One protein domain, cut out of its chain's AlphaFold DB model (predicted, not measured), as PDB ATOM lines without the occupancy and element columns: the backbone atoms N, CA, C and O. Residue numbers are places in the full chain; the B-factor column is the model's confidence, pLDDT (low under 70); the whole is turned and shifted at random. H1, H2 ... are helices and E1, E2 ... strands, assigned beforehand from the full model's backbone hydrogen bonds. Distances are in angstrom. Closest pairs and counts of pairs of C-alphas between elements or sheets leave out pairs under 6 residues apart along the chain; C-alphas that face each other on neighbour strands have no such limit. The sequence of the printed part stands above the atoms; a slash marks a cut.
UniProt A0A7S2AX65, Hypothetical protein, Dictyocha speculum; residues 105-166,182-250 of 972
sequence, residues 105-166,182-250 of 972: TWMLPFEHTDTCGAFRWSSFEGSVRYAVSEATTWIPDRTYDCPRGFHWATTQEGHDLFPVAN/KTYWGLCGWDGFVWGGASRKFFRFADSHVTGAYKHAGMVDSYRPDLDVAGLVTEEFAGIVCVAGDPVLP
ATOM      1  N   THR A 105      53.535 -50.088   2.488       81.06
ATOM      2  CA  THR A 105      53.668 -50.847   1.221       81.06
ATOM      3  C   THR A 105      52.342 -51.353   0.647       81.06
ATOM      4  O   THR A 105      52.291 -51.830  -0.483       81.06
ATOM      5  N   TRP A 106      51.254 -51.255   1.414       83.38
ATOM      6  CA  TRP A 106      49.894 -51.584   0.980       83.38
ATOM      7  C   TRP A 106      49.242 -50.481   0.126       83.38
ATOM      8  O   TRP A 106      48.206 -50.722  -0.513       83.38
ATOM      9  N   MET A 107      49.814 -49.273   0.154       84.06
ATOM     10  CA  MET A 107      49.352 -48.118  -0.607       84.06
ATOM     11  C   MET A 107      49.779 -48.220  -2.071       84.06
ATOM     12  O   MET A 107      50.736 -48.912  -2.418       84.06
ATOM     13  N   LEU A 108      49.084 -47.496  -2.946       78.56
ATOM     14  CA  LEU A 108      49.507 -47.359  -4.336       78.56
ATOM     15  C   LEU A 108      50.933 -46.777  -4.434       78.56
ATOM     16  O   LEU A 108      51.237 -45.804  -3.740       78.56
ATOM     17  N   PRO A 109      51.803 -47.314  -5.308       67.94
ATOM     18  CA  PRO A 109      53.160 -46.794  -5.468       67.94
ATOM     19  C   PRO A 109      53.185 -45.344  -5.965       67.94
ATOM     20  O   PRO A 109      52.397 -44.961  -6.832       67.94
ATOM     21  N   PHE A 110      54.142 -44.550  -5.469       59.66
ATOM     22  CA  PHE A 110      54.306 -43.139  -5.853       59.66
ATOM     23  C   PHE A 110      54.640 -42.949  -7.348       59.66
ATOM     24  O   PHE A 110      54.386 -41.898  -7.926       59.66
ATOM     25  N   GLU A 111      55.159 -43.979  -8.010       54.41
ATOM     26  CA  GLU A 111      55.443 -44.008  -9.454       54.41
ATOM     27  C   GLU A 111      54.225 -44.368 -10.323       54.41
ATOM     28  O   GLU A 111      54.176 -44.019 -11.500       54.41
ATOM     29  N   HIS A 112      53.208 -45.012  -9.743       57.28
ATOM     30  CA  HIS A 112      51.913 -45.262 -10.390       57.28
ATOM     31  C   HIS A 112      50.916 -44.129 -10.140       57.28
ATOM     32  O   HIS A 112      49.701 -44.297 -10.279       57.28
ATOM     33  N   THR A 113      51.445 -42.964  -9.779       51.53
ATOM     34  CA  THR A 113      50.668 -41.754  -9.622       51.53
ATOM     35  C   THR A 113      50.210 -41.287 -10.999       51.53
ATOM     36  O   THR A 113      50.981 -40.974 -11.902       51.53
ATOM     37  N   ASP A 114      48.894 -41.234 -11.164       55.12
ATOM     38  CA  ASP A 114      48.313 -40.174 -11.972       55.12
ATOM     39  C   ASP A 114      48.689 -38.811 -11.345       55.12
ATOM     40  O   ASP A 114      49.329 -38.728 -10.297       55.12
ATOM     41  N   THR A 115      48.249 -37.698 -11.922       54.28
ATOM     42  CA  THR A 115      48.460 -36.368 -11.321       54.28
ATOM     43  C   THR A 115      47.853 -36.190  -9.910       54.28
ATOM     44  O   THR A 115      47.971 -35.101  -9.356       54.28
ATOM     45  N   CYS A 116      47.202 -37.205  -9.318       60.25
ATOM     46  CA  CYS A 116      46.463 -37.120  -8.058       60.25
ATOM     47  C   CYS A 116      47.100 -37.857  -6.852       60.25
ATOM     48  O   CYS A 116      46.658 -37.625  -5.728       60.25
ATOM     49  N   GLY A 117      48.128 -38.701  -7.017       68.12
ATOM     50  CA  GLY A 117      48.869 -39.276  -5.874       68.12
ATOM     51  C   GLY A 117      48.199 -40.471  -5.157       68.12
ATOM     52  O   GLY A 117      47.007 -40.731  -5.329       68.12
ATOM     53  N   ALA A 118      48.956 -41.194  -4.318       78.00
ATOM     54  CA  ALA A 118      48.475 -42.319  -3.488       78.00
ATOM     55  C   ALA A 118      47.972 -41.908  -2.087       78.00
ATOM     56  O   ALA A 118      47.333 -42.695  -1.391       78.00
ATOM     57  N   PHE A 119      48.248 -40.667  -1.680       83.88
ATOM     58  CA  PHE A 119      47.853 -40.098  -0.397       83.88
ATOM     59  C   PHE A 119      47.239 -38.717  -0.621       83.88
ATOM     60  O   PHE A 119      47.937 -37.770  -0.985       83.88
ATOM     61  N   ARG A 120      45.914 -38.623  -0.498       80.25
ATOM     62  CA  ARG A 120      45.122 -37.527  -1.077       80.25
ATOM     63  C   ARG A 120      44.509 -36.637  -0.014       80.25
ATOM     64  O   ARG A 120      44.135 -37.123   1.043       80.25
ATOM     65  N   TRP A 121      44.369 -35.354  -0.323       80.19
ATOM     66  CA  TRP A 121      43.771 -34.348   0.554       80.19
ATOM     67  C   TRP A 121      42.250 -34.399   0.455       80.19
ATOM     68  O   TRP A 121      41.719 -34.463  -0.653       80.19
ATOM     69  N   SER A 122      41.559 -34.363   1.595       82.44
ATOM     70  CA  SER A 122      40.149 -33.983   1.602       82.44
ATOM     71  C   SER A 122      40.029 -32.521   1.166       82.44
ATOM     72  O   SER A 122      40.830 -31.672   1.568       82.44
ATOM     73  N   SER A 123      39.048 -32.232   0.313       76.38
ATOM     74  CA  SER A 123      38.720 -30.865  -0.106       76.38
ATOM     75  C   SER A 123      37.873 -30.129   0.932       76.38
ATOM     76  O   SER A 123      37.736 -28.910   0.856       76.38
ATOM     77  N   PHE A 124      37.291 -30.875   1.873       79.38
ATOM     78  CA  PHE A 124      36.433 -30.363   2.931       79.38
ATOM     79  C   PHE A 124      37.205 -30.126   4.237       79.38
ATOM     80  O   PHE A 124      37.152 -29.028   4.785       79.38
ATOM     81  N   GLU A 125      37.962 -31.123   4.708       81.25
ATOM     82  CA  GLU A 125      38.649 -31.086   6.001       81.25
ATOM     83  C   GLU A 125      40.171 -31.200   5.826       81.25
ATOM     84  O   GLU A 125      40.713 -32.237   5.440       81.25
ATOM     85  N   GLY A 126      40.895 -30.121   6.134       79.00
ATOM     86  CA  GLY A 126      42.338 -30.020   5.887       79.00
ATOM     87  C   GLY A 126      43.187 -31.030   6.670       79.00
ATOM     88  O   GLY A 126      44.302 -31.357   6.240       79.00
ATOM     89  N   SER A 127      42.664 -31.561   7.777       81.00
ATOM     90  CA  SER A 127      43.301 -32.623   8.563       81.00
ATOM     91  C   SER A 127      43.112 -34.027   7.972       81.00
ATOM     92  O   SER A 127      43.919 -34.907   8.260       81.00
ATOM     93  N   VAL A 128      42.135 -34.254   7.087       87.56
ATOM     94  CA  VAL A 128      41.829 -35.594   6.563       87.56
ATOM     95  C   VAL A 128      42.608 -35.907   5.286       87.56
ATOM     96  O   VAL A 128      42.651 -35.132   4.321       87.56
ATOM     97  N   ARG A 129      43.203 -37.098   5.251       88.38
ATOM     98  CA  ARG A 129      43.800 -37.712   4.070       88.38
ATOM     99  C   ARG A 129      43.174 -39.055   3.768       88.38
ATOM    100  O   ARG A 129      42.728 -39.774   4.650       88.38
ATOM    101  N   TYR A 130      43.240 -39.431   2.509       88.50
ATOM    102  CA  TYR A 130      42.808 -40.734   2.041       88.50
ATOM    103  C   TYR A 130      44.010 -41.463   1.456       88.50
ATOM    104  O   TYR A 130      44.595 -41.025   0.459       88.50
ATOM    105  N   ALA A 131      44.402 -42.555   2.105       88.94
ATOM    106  CA  ALA A 131      45.478 -43.419   1.648       88.94
ATOM    107  C   ALA A 131      44.882 -44.515   0.766       88.94
ATOM    108  O   ALA A 131      44.083 -45.331   1.225       88.94
ATOM    109  N   VAL A 132      45.228 -44.493  -0.521       86.81
ATOM    110  CA  VAL A 132      44.628 -45.356  -1.544       86.81
ATOM    111  C   VAL A 132      45.372 -46.686  -1.589       86.81
ATOM    112  O   VAL A 132      46.594 -46.701  -1.732       86.81
ATOM    113  N   SER A 133      44.644 -47.799  -1.490       87.00
ATOM    114  CA  SER A 133      45.243 -49.137  -1.511       87.00
ATOM    115  C   SER A 133      45.491 -49.644  -2.929       87.00
ATOM    116  O   SER A 133      44.693 -49.428  -3.844       87.00
ATOM    117  N   GLU A 134      46.581 -50.394  -3.093       81.62
ATOM    118  CA  GLU A 134      46.816 -51.196  -4.294       81.62
ATOM    119  C   GLU A 134      45.772 -52.316  -4.443       81.62
ATOM    120  O   GLU A 134      45.219 -52.519  -5.533       81.62
ATOM    121  N   ALA A 135      45.438 -52.986  -3.338       85.94
ATOM    122  CA  ALA A 135      44.454 -54.059  -3.298       85.94
ATOM    123  C   ALA A 135      43.021 -53.520  -3.415       85.94
ATOM    124  O   ALA A 135      42.695 -52.440  -2.933       85.94
ATOM    125  N   THR A 136      42.144 -54.311  -4.031       88.00
ATOM    126  CA  THR A 136      40.702 -54.020  -4.164       88.00
ATOM    127  C   THR A 136      39.857 -54.795  -3.162       88.00
ATOM    128  O   THR A 136      38.632 -54.706  -3.186       88.00
ATOM    129  N   THR A 137      40.504 -55.583  -2.307       90.31
ATOM    130  CA  THR A 137      39.858 -56.384  -1.275       90.31
ATOM    131  C   THR A 137      40.482 -56.029   0.063       90.31
ATOM    132  O   THR A 137      41.701 -56.078   0.229       90.31
ATOM    133  N   TRP A 138      39.639 -55.637   1.005       88.50
ATOM    134  CA  TRP A 138      40.026 -55.314   2.364       88.50
ATOM    135  C   TRP A 138      40.158 -56.590   3.191       88.50
ATOM    136  O   TRP A 138      39.347 -57.508   3.071       88.50
ATOM    137  N   ILE A 139      41.181 -56.644   4.037       84.06
ATOM    138  CA  ILE A 139      41.445 -57.765   4.936       84.06
ATOM    139  C   ILE A 139      41.237 -57.234   6.358       84.06
ATOM    140  O   ILE A 139      42.088 -56.483   6.826       84.06
ATOM    141  N   PRO A 140      40.127 -57.579   7.040       77.38
ATOM    142  CA  PRO A 140      39.778 -56.982   8.332       77.38
ATOM    143  C   PRO A 140      40.848 -57.137   9.416       77.38
ATOM    144  O   PRO A 140      41.065 -56.212  10.188       77.38
ATOM    145  N   ASP A 141      41.546 -58.276   9.422       68.56
ATOM    146  CA  ASP A 141      42.567 -58.618  10.420       68.56
ATOM    147  C   ASP A 141      43.978 -58.104  10.046       68.56
ATOM    148  O   ASP A 141      44.958 -58.442  10.705       68.56
ATOM    149  N   ARG A 142      44.125 -57.330   8.960       74.44
ATOM    150  CA  ARG A 142      45.409 -56.752   8.534       74.44
ATOM    151  C   ARG A 142      45.571 -55.342   9.099       74.44
ATOM    152  O   ARG A 142      44.650 -54.536   9.004       74.44
ATOM    153  N   THR A 143      46.773 -55.000   9.554       74.38
ATOM    154  CA  THR A 143      47.114 -53.615   9.911       74.38
ATOM    155  C   THR A 143      47.369 -52.759   8.665       74.38
ATOM    156  O   THR A 143      48.094 -53.168   7.749       74.38
ATOM    157  N   TYR A 144      46.772 -51.566   8.628       80.00
ATOM    158  CA  TYR A 144      46.945 -50.577   7.564       80.00
ATOM    159  C   TYR A 144      47.465 -49.264   8.160       80.00
ATOM    160  O   TYR A 144      46.699 -48.492   8.731       80.00
ATOM    161  N   ASP A 145      48.765 -49.001   8.019       79.62
ATOM    162  CA  ASP A 145      49.361 -47.798   8.597       79.62
ATOM    163  C   ASP A 145      49.235 -46.575   7.677       79.62
ATOM    164  O   ASP A 145      49.425 -46.666   6.459       79.62
ATOM    165  N   CYS A 146      48.982 -45.409   8.272       78.00
ATOM    166  CA  CYS A 146      49.025 -44.124   7.581       78.00
ATOM    167  C   CYS A 146      50.467 -43.592   7.455       78.00
ATOM    168  O   CYS A 146      51.302 -43.851   8.323       78.00
ATOM    169  N   PRO A 147      50.775 -42.795   6.412       76.19
ATOM    170  CA  PRO A 147      52.048 -42.086   6.312       76.19
ATOM    171  C   PRO A 147      52.320 -41.169   7.510       76.19
ATOM    172  O   PRO A 147      51.404 -40.709   8.193       76.19
ATOM    173  N   ARG A 148      53.600 -40.836   7.710       69.56
ATOM    174  CA  ARG A 148      54.071 -39.992   8.815       69.56
ATOM    175  C   ARG A 148      53.231 -38.720   8.991       69.56
ATOM    176  O   ARG A 148      53.031 -37.956   8.048       69.56
ATOM    177  N   GLY A 149      52.841 -38.457  10.239       63.16
ATOM    178  CA  GLY A 149      52.054 -37.283  10.631       63.16
ATOM    179  C   GLY A 149      50.541 -37.510  10.613       63.16
ATOM    180  O   GLY A 149      49.797 -36.573  10.899       63.16
ATOM    181  N   PHE A 150      50.104 -38.731  10.297       74.69
ATOM    182  CA  PHE A 150      48.703 -39.125  10.267       74.69
ATOM    183  C   PHE A 150      48.497 -40.455  10.996       74.69
ATOM    184  O   PHE A 150      49.377 -41.312  10.972       74.69
ATOM    185  N   HIS A 151      47.321 -40.649  11.586       73.88
ATOM    186  CA  HIS A 151      46.882 -41.925  12.155       73.88
ATOM    187  C   HIS A 151      45.636 -42.438  11.422       73.88
ATOM    188  O   HIS A 151      44.943 -41.676  10.741       73.88
ATOM    189  N   TRP A 152      45.367 -43.741  11.527       82.81
ATOM    190  CA  TRP A 152      44.190 -44.365  10.924       82.81
ATOM    191  C   TRP A 152      42.939 -43.950  11.703       82.81
ATOM    192  O   TRP A 152      42.826 -44.244  12.887       82.81
ATOM    193  N   ALA A 153      42.018 -43.252  11.038       80.50
ATOM    194  CA  ALA A 153      40.842 -42.679  11.679       80.50
ATOM    195  C   ALA A 153      39.927 -43.760  12.267       80.50
ATOM    196  O   ALA A 153      39.611 -44.749  11.595       80.50
ATOM    197  N   THR A 154      39.434 -43.535  13.482       81.38
ATOM    198  CA  THR A 154      38.334 -44.311  14.068       81.38
ATOM    199  C   THR A 154      36.987 -43.911  13.455       81.38
ATOM    200  O   THR A 154      36.826 -42.823  12.894       81.38
ATOM    201  N   THR A 155      35.974 -44.776  13.576       80.19
ATOM    202  CA  THR A 155      34.601 -44.463  13.144       80.19
ATOM    203  C   THR A 155      34.071 -43.210  13.848       80.19
ATOM    204  O   THR A 155      33.393 -42.389  13.228       80.19
ATOM    205  N   GLN A 156      34.412 -43.037  15.130       78.50
ATOM    206  CA  GLN A 156      34.012 -41.877  15.923       78.50
ATOM    207  C   GLN A 156      34.637 -40.579  15.393       78.50
ATOM    208  O   GLN A 156      33.910 -39.623  15.132       78.50
ATOM    209  N   GLU A 157      35.943 -40.563  15.120       81.81
ATOM    210  CA  GLU A 157      36.602 -39.399  14.508       81.81
ATOM    211  C   GLU A 157      36.029 -39.080  13.130       81.81
ATOM    212  O   GLU A 157      35.794 -37.918  12.808       81.81
ATOM    213  N   GLY A 158      35.719 -40.103  12.329       83.38
ATOM    214  CA  GLY A 158      35.000 -39.911  11.073       83.38
ATOM    215  C   GLY A 158      33.654 -39.206  11.277       83.38
ATOM    216  O   GLY A 158      33.291 -38.311  10.516       83.38
ATOM    217  N   HIS A 159      32.900 -39.563  12.314       82.81
ATOM    218  CA  HIS A 159      31.642 -38.890  12.631       82.81
ATOM    219  C   HIS A 159      31.815 -37.447  13.112       82.81
ATOM    220  O   HIS A 159      30.943 -36.617  12.829       82.81
ATOM    221  N   ASP A 160      32.898 -37.147  13.817       81.75
ATOM    222  CA  ASP A 160      33.164 -35.814  14.356       81.75
ATOM    223  C   ASP A 160      33.713 -34.860  13.286       81.75
ATOM    224  O   ASP A 160      33.325 -33.692  13.242       81.75
ATOM    225  N   LEU A 161      34.539 -35.373  12.371       83.31
ATOM    226  CA  LEU A 161      35.154 -34.604  11.283       83.31
ATOM    227  C   LEU A 161      34.206 -34.368  10.099       83.31
ATOM    228  O   LEU A 161      34.326 -33.355   9.410       83.31
ATOM    229  N   PHE A 162      33.241 -35.262   9.859       83.06
ATOM    230  CA  PHE A 162      32.249 -35.115   8.789       83.06
ATOM    231  C   PHE A 162      30.857 -34.762   9.366       83.06
ATOM    232  O   PHE A 162      30.164 -35.626   9.916       83.06
ATOM    233  N   PRO A 163      30.391 -33.501   9.274       69.44
ATOM    234  CA  PRO A 163      29.093 -33.092   9.809       69.44
ATOM    235  C   PRO A 163      27.916 -33.493   8.902       69.44
ATOM    236  O   PRO A 163      28.038 -33.652   7.691       69.44
ATOM    237  N   VAL A 164      26.716 -33.618   9.481       59.91
ATOM    238  CA  VAL A 164      25.486 -33.854   8.707       59.91
ATOM    239  C   VAL A 164      25.019 -32.540   8.084       59.91
ATOM    240  O   VAL A 164      24.684 -31.596   8.800       59.91
ATOM    241  N   ALA A 165      24.893 -32.496   6.757       50.78
ATOM    242  CA  ALA A 165      24.024 -31.519   6.116       50.78
ATOM    243  C   ALA A 165      22.580 -31.832   6.535       50.78
ATOM    244  O   ALA A 165      21.966 -32.787   6.056       50.78
ATOM    245  N   ASN A 166      22.047 -31.067   7.489       43.00
ATOM    246  CA  ASN A 166      20.638 -31.129   7.855       43.00
ATOM    247  C   ASN A 166      19.776 -31.087   6.584       43.00
ATOM    248  O   ASN A 166      19.822 -30.097   5.863       43.00
ATOM    249  N   LYS A 182      32.299 -34.434  -5.129       74.75
ATOM    250  CA  LYS A 182      32.260 -35.766  -4.519       74.75
ATOM    251  C   LYS A 182      33.698 -36.193  -4.269       74.75
ATOM    252  O   LYS A 182      34.533 -35.881  -5.116       74.75
ATOM    253  N   THR A 183      33.950 -36.949  -3.197       75.50
ATOM    254  CA  THR A 183      35.293 -37.289  -2.700       75.50
ATOM    255  C   THR A 183      36.291 -37.588  -3.830       75.50
ATOM    256  O   THR A 183      37.422 -37.122  -3.748       75.50
ATOM    257  N   TYR A 184      35.881 -38.271  -4.918       74.38
ATOM    258  CA  TYR A 184      36.724 -38.454  -6.115       74.38
ATOM    259  C   TYR A 184      36.062 -38.293  -7.498       74.38
ATOM    260  O   TYR A 184      36.628 -38.750  -8.487       74.38
ATOM    261  N   TRP A 185      34.882 -37.685  -7.636       66.69
ATOM    262  CA  TRP A 185      34.192 -37.675  -8.943       66.69
ATOM    263  C   TRP A 185      34.787 -36.663  -9.931       66.69
ATOM    264  O   TRP A 185      34.745 -35.463  -9.690       66.69
ATOM    265  N   GLY A 186      35.255 -37.138 -11.091       60.56
ATOM    266  CA  GLY A 186      35.674 -36.283 -12.214       60.56
ATOM    267  C   GLY A 186      37.117 -35.760 -12.152       60.56
ATOM    268  O   GLY A 186      37.603 -35.208 -13.139       60.56
ATOM    269  N   LEU A 187      37.838 -35.997 -11.055       60.28
ATOM    270  CA  LEU A 187      39.277 -35.738 -10.944       60.28
ATOM    271  C   LEU A 187      40.071 -36.905 -11.550       60.28
ATOM    272  O   LEU A 187      39.700 -38.058 -11.365       60.28
ATOM    273  N   CYS A 188      41.150 -36.633 -12.294       62.47
ATOM    274  CA  CYS A 188      42.098 -37.633 -12.829       62.47
ATOM    275  C   CYS A 188      41.503 -38.817 -13.645       62.47
ATOM    276  O   CYS A 188      42.151 -39.851 -13.773       62.47
ATOM    277  N   GLY A 189      40.273 -38.717 -14.175       54.88
ATOM    278  CA  GLY A 189      39.581 -39.821 -14.877       54.88
ATOM    279  C   GLY A 189      38.713 -40.736 -13.992       54.88
ATOM    280  O   GLY A 189      38.317 -41.814 -14.428       54.88
ATOM    281  N   TRP A 190      38.400 -40.319 -12.763       59.84
ATOM    282  CA  TRP A 190      37.725 -41.127 -11.744       59.84
ATOM    283  C   TRP A 190      36.198 -40.943 -11.833       59.84
ATOM    284  O   TRP A 190      35.533 -40.457 -10.919       59.84
ATOM    285  N   ASP A 191      35.630 -41.323 -12.980       53.94
ATOM    286  CA  ASP A 191      34.185 -41.293 -13.256       53.94
ATOM    287  C   ASP A 191      33.528 -42.574 -12.701       53.94
ATOM    288  O   ASP A 191      33.278 -43.543 -13.416       53.94
ATOM    289  N   GLY A 192      33.359 -42.637 -11.374       55.00
ATOM    290  CA  GLY A 192      32.822 -43.823 -10.684       55.00
ATOM    291  C   GLY A 192      33.867 -44.808 -10.137       55.00
ATOM    292  O   GLY A 192      33.571 -45.993 -10.015       55.00
ATOM    293  N   PHE A 193      35.059 -44.304  -9.787       68.81
ATOM    294  CA  PHE A 193      36.152 -44.983  -9.065       68.81
ATOM    295  C   PHE A 193      36.455 -46.408  -9.586       68.81
ATOM    296  O   PHE A 193      36.238 -47.438  -8.942       68.81
ATOM    297  N   VAL A 194      36.996 -46.446 -10.806       64.44
ATOM    298  CA  VAL A 194      37.611 -47.626 -11.425       64.44
ATOM    299  C   VAL A 194      39.057 -47.266 -11.770       64.44
ATOM    300  O   VAL A 194      39.290 -46.336 -12.536       64.44
ATOM    301  N   TRP A 195      40.033 -47.989 -11.216       63.66
ATOM    302  CA  TRP A 195      41.468 -47.782 -11.475       63.66
ATOM    303  C   TRP A 195      42.149 -49.131 -11.742       63.66
ATOM    304  O   TRP A 195      41.809 -50.134 -11.113       63.66
ATOM    305  N   GLY A 196      43.060 -49.202 -12.717       66.06
ATOM    306  CA  GLY A 196      43.709 -50.468 -13.104       66.06
ATOM    307  C   GLY A 196      42.738 -51.577 -13.552       66.06
ATOM    308  O   GLY A 196      43.055 -52.753 -13.420       66.06
ATOM    309  N   GLY A 197      41.537 -51.224 -14.032       70.62
ATOM    310  CA  GLY A 197      40.501 -52.181 -14.451       70.62
ATOM    311  C   GLY A 197      39.616 -52.743 -13.329       70.62
ATOM    312  O   GLY A 197      38.747 -53.561 -13.617       70.62
ATOM    313  N   ALA A 198      39.786 -52.294 -12.081       74.81
ATOM    314  CA  ALA A 198      38.994 -52.744 -10.935       74.81
ATOM    315  C   ALA A 198      38.211 -51.596 -10.283       74.81
ATOM    316  O   ALA A 198      38.743 -50.493 -10.115       74.81
ATOM    317  N   SER A 199      36.953 -51.862  -9.905       77.56
ATOM    318  CA  SER A 199      36.140 -50.922  -9.125       77.56
ATOM    319  C   SER A 199      36.578 -50.936  -7.668       77.56
ATOM    320  O   SER A 199      36.884 -51.980  -7.095       77.56
ATOM    321  N   ARG A 200      36.628 -49.752  -7.079       81.38
ATOM    322  CA  ARG A 200      36.934 -49.526  -5.673       81.38
ATOM    323  C   ARG A 200      35.977 -48.416  -5.217       81.38
ATOM    324  O   ARG A 200      35.709 -47.499  -5.976       81.38
ATOM    325  N   LYS A 201      35.374 -48.502  -4.042       84.25
ATOM    326  CA  LYS A 201      34.323 -47.566  -3.600       84.25
ATOM    327  C   LYS A 201      34.456 -47.149  -2.150       84.25
ATOM    328  O   LYS A 201      34.050 -46.036  -1.814       84.25
ATOM    329  N   PHE A 202      35.010 -48.017  -1.309       88.81
ATOM    330  CA  PHE A 202      34.897 -47.886   0.138       88.81
ATOM    331  C   PHE A 202      36.259 -47.644   0.779       88.81
ATOM    332  O   PHE A 202      37.133 -48.515   0.749       88.81
ATOM    333  N   PHE A 203      36.430 -46.461   1.370       91.38
ATOM    334  CA  PHE A 203      37.518 -46.199   2.307       91.38
ATOM    335  C   PHE A 203      37.101 -46.639   3.708       91.38
ATOM    336  O   PHE A 203      35.968 -46.382   4.114       91.38
ATOM    337  N   ARG A 204      37.995 -47.307   4.437       91.62
ATOM    338  CA  ARG A 204      37.708 -47.917   5.745       91.62
ATOM    339  C   ARG A 204      38.358 -47.152   6.905       91.62
ATOM    340  O   ARG A 204      39.370 -46.472   6.735       91.62
ATOM    341  N   PHE A 205      37.770 -47.316   8.084       86.12
ATOM    342  CA  PHE A 205      38.213 -46.799   9.387       86.12
ATOM    343  C   PHE A 205      38.861 -47.917  10.227       86.12
ATOM    344  O   PHE A 205      38.611 -49.095   9.963       86.12
ATOM    345  N   ALA A 206      39.678 -47.574  11.224       77.56
ATOM    346  CA  ALA A 206      40.494 -48.527  11.991       77.56
ATOM    347  C   ALA A 206      39.671 -49.638  12.672       77.56
ATOM    348  O   ALA A 206      40.031 -50.813  12.677       77.56
ATOM    349  N   ASP A 207      38.498 -49.274  13.173       74.12
ATOM    350  CA  ASP A 207      37.535 -50.135  13.854       74.12
ATOM    351  C   ASP A 207      36.457 -50.699  12.911       74.12
ATOM    352  O   ASP A 207      35.497 -51.316  13.368       74.12
ATOM    353  N   SER A 208      36.613 -50.561  11.587       79.00
ATOM    354  CA  SER A 208      35.611 -51.028  10.611       79.00
ATOM    355  C   SER A 208      35.346 -52.526  10.677       79.00
ATOM    356  O   SER A 208      34.275 -52.962  10.270       79.00
ATOM    357  N   HIS A 209      36.287 -53.328  11.179       75.38
ATOM    358  CA  HIS A 209      36.089 -54.770  11.366       75.38
ATOM    359  C   HIS A 209      35.044 -55.073  12.449       75.38
ATOM    360  O   HIS A 209      34.414 -56.129  12.408       75.38
ATOM    361  N   VAL A 210      34.822 -54.125  13.365       77.19
ATOM    362  CA  VAL A 210      33.776 -54.165  14.392       77.19
ATOM    363  C   VAL A 210      32.550 -53.361  13.960       77.19
ATOM    364  O   VAL A 210      31.427 -53.844  14.078       77.19
ATOM    365  N   THR A 211      32.744 -52.135  13.462       79.81
ATOM    366  CA  THR A 211      31.649 -51.177  13.222       79.81
ATOM    367  C   THR A 211      31.013 -51.296  11.839       79.81
ATOM    368  O   THR A 211      29.883 -50.854  11.641       79.81
ATOM    369  N   GLY A 212      31.725 -51.858  10.860       83.44
ATOM    370  CA  GLY A 212      31.319 -51.858   9.455       83.44
ATOM    371  C   GLY A 212      31.407 -50.490   8.771       83.44
ATOM    372  O   GLY A 212      30.904 -50.351   7.654       83.44
ATOM    373  N   ALA A 213      32.022 -49.485   9.401       87.00
ATOM    374  CA  ALA A 213      32.054 -48.125   8.876       87.00
ATOM    375  C   ALA A 213      32.826 -47.995   7.552       87.00
ATOM    376  O   ALA A 213      33.786 -48.721   7.275       87.00
ATOM    377  N   TYR A 214      32.407 -47.052   6.707       90.69
ATOM    378  CA  TYR A 214      33.140 -46.678   5.500       90.69
ATOM    379  C   TYR A 214      32.805 -45.267   5.005       90.69
ATOM    380  O   TYR A 214      31.750 -44.704   5.285       90.69
ATOM    381  N   LYS A 215      33.705 -44.707   4.193       89.00
ATOM    382  CA  LYS A 215      33.492 -43.484   3.414       89.00
ATOM    383  C   LYS A 215      33.388 -43.834   1.930       89.00
ATOM    384  O   LYS A 215      34.303 -44.429   1.356       89.00
ATOM    385  N   HIS A 216      32.263 -43.478   1.309       86.38
ATOM    386  CA  HIS A 216      31.996 -43.778  -0.096       86.38
ATOM    387  C   HIS A 216      32.633 -42.734  -1.027       86.38
ATOM    388  O   HIS A 216      32.244 -41.567  -1.030       86.38
ATOM    389  N   ALA A 217      33.538 -43.172  -1.903       80.56
ATOM    390  CA  ALA A 217      34.291 -42.314  -2.825       80.56
ATOM    391  C   ALA A 217      33.429 -41.466  -3.791       80.56
ATOM    392  O   ALA A 217      33.848 -40.416  -4.276       80.56
ATOM    393  N   GLY A 218      32.222 -41.941  -4.111       77.81
ATOM    394  CA  GLY A 218      31.255 -41.273  -4.995       77.81
ATOM    395  C   GLY A 218      30.217 -40.379  -4.300       77.81
ATOM    396  O   GLY A 218      29.287 -39.921  -4.972       77.81
ATOM    397  N   MET A 219      30.322 -40.169  -2.984       80.50
ATOM    398  CA  MET A 219      29.479 -39.226  -2.235       80.50
ATOM    399  C   MET A 219      30.206 -37.902  -2.000       80.50
ATOM    400  O   MET A 219      31.395 -37.789  -2.281       80.50
ATOM    401  N   VAL A 220      29.478 -36.886  -1.533       79.44
ATOM    402  CA  VAL A 220      30.057 -35.580  -1.188       79.44
ATOM    403  C   VAL A 220      31.095 -35.756  -0.075       79.44
ATOM    404  O   VAL A 220      30.881 -36.532   0.864       79.44
ATOM    405  N   ASP A 221      32.227 -35.059  -0.182       80.00
ATOM    406  CA  ASP A 221      33.340 -35.226   0.757       80.00
ATOM    407  C   ASP A 221      32.979 -34.848   2.203       80.00
ATOM    408  O   ASP A 221      33.463 -35.476   3.135       80.00
ATOM    409  N   SER A 222      32.019 -33.946   2.413       77.00
ATOM    410  CA  SER A 222      31.490 -33.588   3.739       77.00
ATOM    411  C   SER A 222      30.528 -34.618   4.358       77.00
ATOM    412  O   SER A 222      30.178 -34.504   5.529       77.00
ATOM    413  N   TYR A 223      30.081 -35.635   3.608       80.19
ATOM    414  CA  TYR A 223      29.069 -36.593   4.080       80.19
ATOM    415  C   TYR A 223      29.583 -37.496   5.216       80.19
ATOM    416  O   TYR A 223      30.743 -37.915   5.193       80.19
ATOM    417  N   ARG A 224      28.723 -37.861   6.178       82.12
ATOM    418  CA  ARG A 224      29.114 -38.759   7.279       82.12
ATOM    419  C   ARG A 224      29.562 -40.142   6.785       82.12
ATOM    420  O   ARG A 224      29.105 -40.576   5.728       82.12
ATOM    421  N   PRO A 225      30.418 -40.842   7.554       87.31
ATOM    422  CA  PRO A 225      30.664 -42.261   7.336       87.31
ATOM    423  C   PRO A 225      29.347 -43.046   7.351       87.31
ATOM    424  O   PRO A 225      28.501 -42.823   8.221       87.31
ATOM    425  N   ASP A 226      29.192 -43.954   6.392       86.31
ATOM    426  CA  ASP A 226      28.093 -44.915   6.341       86.31
ATOM    427  C   ASP A 226      28.467 -46.172   7.137       86.31
ATOM    428  O   ASP A 226      29.647 -46.485   7.313       86.31
ATOM    429  N   LEU A 227      27.455 -46.916   7.590       84.06
ATOM    430  CA  LEU A 227      27.623 -48.204   8.260       84.06
ATOM    431  C   LEU A 227      27.105 -49.328   7.369       84.06
ATOM    432  O   LEU A 227      25.973 -49.282   6.876       84.06
ATOM    433  N   ASP A 228      27.912 -50.369   7.211       80.75
ATOM    434  CA  ASP A 228      27.513 -51.580   6.509       80.75
ATOM    435  C   ASP A 228      26.615 -52.468   7.383       80.75
ATOM    436  O   ASP A 228      27.042 -53.424   8.029       80.75
ATOM    437  N   VAL A 229      25.329 -52.125   7.422       73.31
ATOM    438  CA  VAL A 229      24.323 -52.813   8.245       73.31
ATOM    439  C   VAL A 229      23.928 -54.201   7.719       73.31
ATOM    440  O   VAL A 229      23.212 -54.927   8.409       73.31
ATOM    441  N   ALA A 230      24.351 -54.576   6.505       68.69
ATOM    442  CA  ALA A 230      24.009 -55.856   5.872       68.69
ATOM    443  C   ALA A 230      25.063 -56.956   6.107       68.69
ATOM    444  O   ALA A 230      24.816 -58.116   5.769       68.69
ATOM    445  N   GLY A 231      26.199 -56.607   6.717       66.25
ATOM    446  CA  GLY A 231      27.340 -57.489   6.942       66.25
ATOM    447  C   GLY A 231      28.569 -57.005   6.181       66.25
ATOM    448  O   GLY A 231      28.456 -56.485   5.085       66.25
ATOM    449  N   LEU A 232      29.745 -57.197   6.775       76.44
ATOM    450  CA  LEU A 232      30.998 -56.569   6.367       76.44
ATOM    451  C   LEU A 232      31.431 -56.903   4.921       76.44
ATOM    452  O   LEU A 232      31.960 -57.985   4.662       76.44
ATOM    453  N   VAL A 233      31.273 -55.963   3.983       81.69
ATOM    454  CA  VAL A 233      31.737 -56.123   2.594       81.69
ATOM    455  C   VAL A 233      33.245 -55.874   2.487       81.69
ATOM    456  O   VAL A 233      33.742 -54.790   2.775       81.69
ATOM    457  N   THR A 234      34.009 -56.855   2.019       86.56
ATOM    458  CA  THR A 234      35.464 -56.703   1.835       86.56
ATOM    459  C   THR A 234      35.863 -56.328   0.409       86.56
ATOM    460  O   THR A 234      36.997 -55.914   0.190       86.56
ATOM    461  N   GLU A 235      34.962 -56.437  -0.564       86.69
ATOM    462  CA  GLU A 235      35.210 -56.093  -1.969       86.69
ATOM    463  C   GLU A 235      35.134 -54.577  -2.227       86.69
ATOM    464  O   GLU A 235      34.631 -53.809  -1.408       86.69
ATOM    465  N   GLU A 236      35.645 -54.136  -3.380       88.00
ATOM    466  CA  GLU A 236      35.702 -52.721  -3.774       88.00
ATOM    467  C   GLU A 236      36.425 -51.833  -2.738       88.00
ATOM    468  O   GLU A 236      36.098 -50.659  -2.546       88.00
ATOM    469  N   PHE A 237      37.438 -52.374  -2.066       90.00
ATOM    470  CA  PHE A 237      38.267 -51.634  -1.123       90.00
ATOM    471  C   PHE A 237      39.069 -50.549  -1.837       90.00
ATOM    472  O   PHE A 237      39.831 -50.822  -2.763       90.00
ATOM    473  N   ALA A 238      38.888 -49.304  -1.405       88.31
ATOM    474  CA  ALA A 238      39.594 -48.154  -1.953       88.31
ATOM    475  C   ALA A 238      40.853 -47.794  -1.157       88.31
ATOM    476  O   ALA A 238      41.793 -47.239  -1.725       88.31
ATOM    477  N   GLY A 239      40.891 -48.118   0.135       91.19
ATOM    478  CA  GLY A 239      41.964 -47.732   1.044       91.19
ATOM    479  C   GLY A 239      41.431 -47.320   2.409       91.19
ATOM    480  O   GLY A 239      40.328 -47.716   2.791       91.19
ATOM    481  N   ILE A 240      42.185 -46.507   3.142       92.00
ATOM    482  CA  ILE A 240      41.797 -46.066   4.486       92.00
ATOM    483  C   ILE A 240      41.721 -44.545   4.608       92.00
ATOM    484  O   ILE A 240      42.311 -43.808   3.812       92.00
ATOM    485  N   VAL A 241      40.990 -44.087   5.624       90.94
ATOM    486  CA  VAL A 241      40.928 -42.677   6.019       90.94
ATOM    487  C   VAL A 241      41.980 -42.407   7.097       90.94
ATOM    488  O   VAL A 241      42.029 -43.093   8.112       90.94
ATOM    489  N   CYS A 242      42.816 -41.403   6.870       87.88
ATOM    490  CA  CYS A 242      43.899 -40.977   7.746       87.88
ATOM    491  C   CYS A 242      43.633 -39.554   8.252       87.88
ATOM    492  O   CYS A 242      43.203 -38.704   7.476       87.88
ATOM    493  N   VAL A 243      43.918 -39.258   9.516       83.38
ATOM    494  CA  VAL A 243      43.697 -37.930  10.120       83.38
ATOM    495  C   VAL A 243      45.013 -37.367  10.638       83.38
ATOM    496  O   VAL A 243      45.837 -38.092  11.191       83.38
ATOM    497  N   ALA A 244      45.244 -36.076  10.399       77.06
ATOM    498  CA  ALA A 244      46.416 -35.357  10.882       77.06
ATOM    499  C   ALA A 244      46.289 -35.105  12.387       77.06
ATOM    500  O   ALA A 244      45.339 -34.451  12.814       77.06
ATOM    501  N   GLY A 245      47.275 -35.543  13.169       62.00
ATOM    502  CA  GLY A 245      47.313 -35.326  14.619       62.00
ATOM    503  C   GLY A 245      47.505 -36.607  15.425       62.00
ATOM    504  O   GLY A 245      47.764 -37.674  14.866       62.00
ATOM    505  N   ASP A 246      47.432 -36.469  16.745       52.44
ATOM    506  CA  ASP A 246      47.614 -37.519  17.750       52.44
ATOM    507  C   ASP A 246      46.554 -38.625  17.591       52.44
ATOM    508  O   ASP A 246      45.403 -38.301  17.306       52.44
ATOM    509  N   PRO A 247      46.899 -39.911  17.783       42.62
ATOM    510  CA  PRO A 247      45.914 -40.988  17.749       42.62
ATOM    511  C   PRO A 247      44.897 -40.849  18.889       42.62
ATOM    512  O   PRO A 247      45.282 -40.677  20.047       42.62
ATOM    513  N   VAL A 248      43.610 -41.026  18.586       40.91
ATOM    514  CA  VAL A 248      42.609 -41.403  19.589       40.91
ATOM    515  C   VAL A 248      42.590 -42.929  19.657       40.91
ATOM    516  O   VAL A 248      42.243 -43.602  18.687       40.91
ATOM    517  N   LEU A 249      43.007 -43.507  20.790       38.47
ATOM    518  CA  LEU A 249      42.879 -44.951  20.986       38.47
ATOM    519  C   LEU A 249      41.391 -45.353  20.915       38.47
ATOM    520  O   LEU A 249      40.549 -44.642  21.471       38.47
ATOM    521  N   PRO A 250      41.048 -46.519  20.330       33.81
ATOM    522  CA  PRO A 250      39.670 -47.023  20.282       33.81
ATOM    523  C   PRO A 250      39.010 -47.183  21.664       33.81
ATOM    524  O   PRO A 250      37.792 -47.298  21.759       33.81
TER     525      PRO A 250
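What this domain is: This is residues 105 to 166 and 182 to 250 of the 972 residues of the protein "Hypothetical protein" of Dictyocha speculum (UniProt A0A7S2AX65). Little regular structure is here: a rounded body of loops wraps a small, strongly twisted sheet, with its longest strand, E6, through the core and H1 on it. The printed part has 131 residues, 37 in named elements: mixed class, E1 E2 E3 H1 E4 H2 E5 E6. It is compact, with radius of gyration of the C-alphas 13.5 A, spanning 33 by 32 by 31 A.

How they stand to each other: Start at E6, residues 237 to 244. On one side find antiparallel E2, residues 128 to 132, with N 129 and O 242 2.7 A apart. On the other side are antiparallel E3, residues 150 to 152, N 151 to O 243 3.0 A, and parallel E4, residues 202 to 204, N 204 to O 239 2.9 A. E1, residues 119 to 121, forms a hairpin with E2, N 120 to O 130 2.9 A; E5, residues 213 to 216, is antiparallel to E4, N 203 to O 215 2.9 A. H1, residues 155 to 161, is on the sheet at height 8.3 A, every O i to N i+4 pair within hydrogen-bond range. H2, residues 208 to 211, too short for such a pair, is not on the sheet.

Where its parts are: Find C-alpha 237 at (38.267, -51.634, -1.123); E6 runs 21.8 A to C-alpha 244 at (46.416, -35.357, 10.882). E2 spans 13.0 A.

The domain as a whole: Residues 167 to 181 are cut out, a gap of 17.6 A between C-alphas 166 and 182. Links E2 to E3 and E5 to E6 are long. Confidence is under 70 in 36 residues, among them 185 to 196.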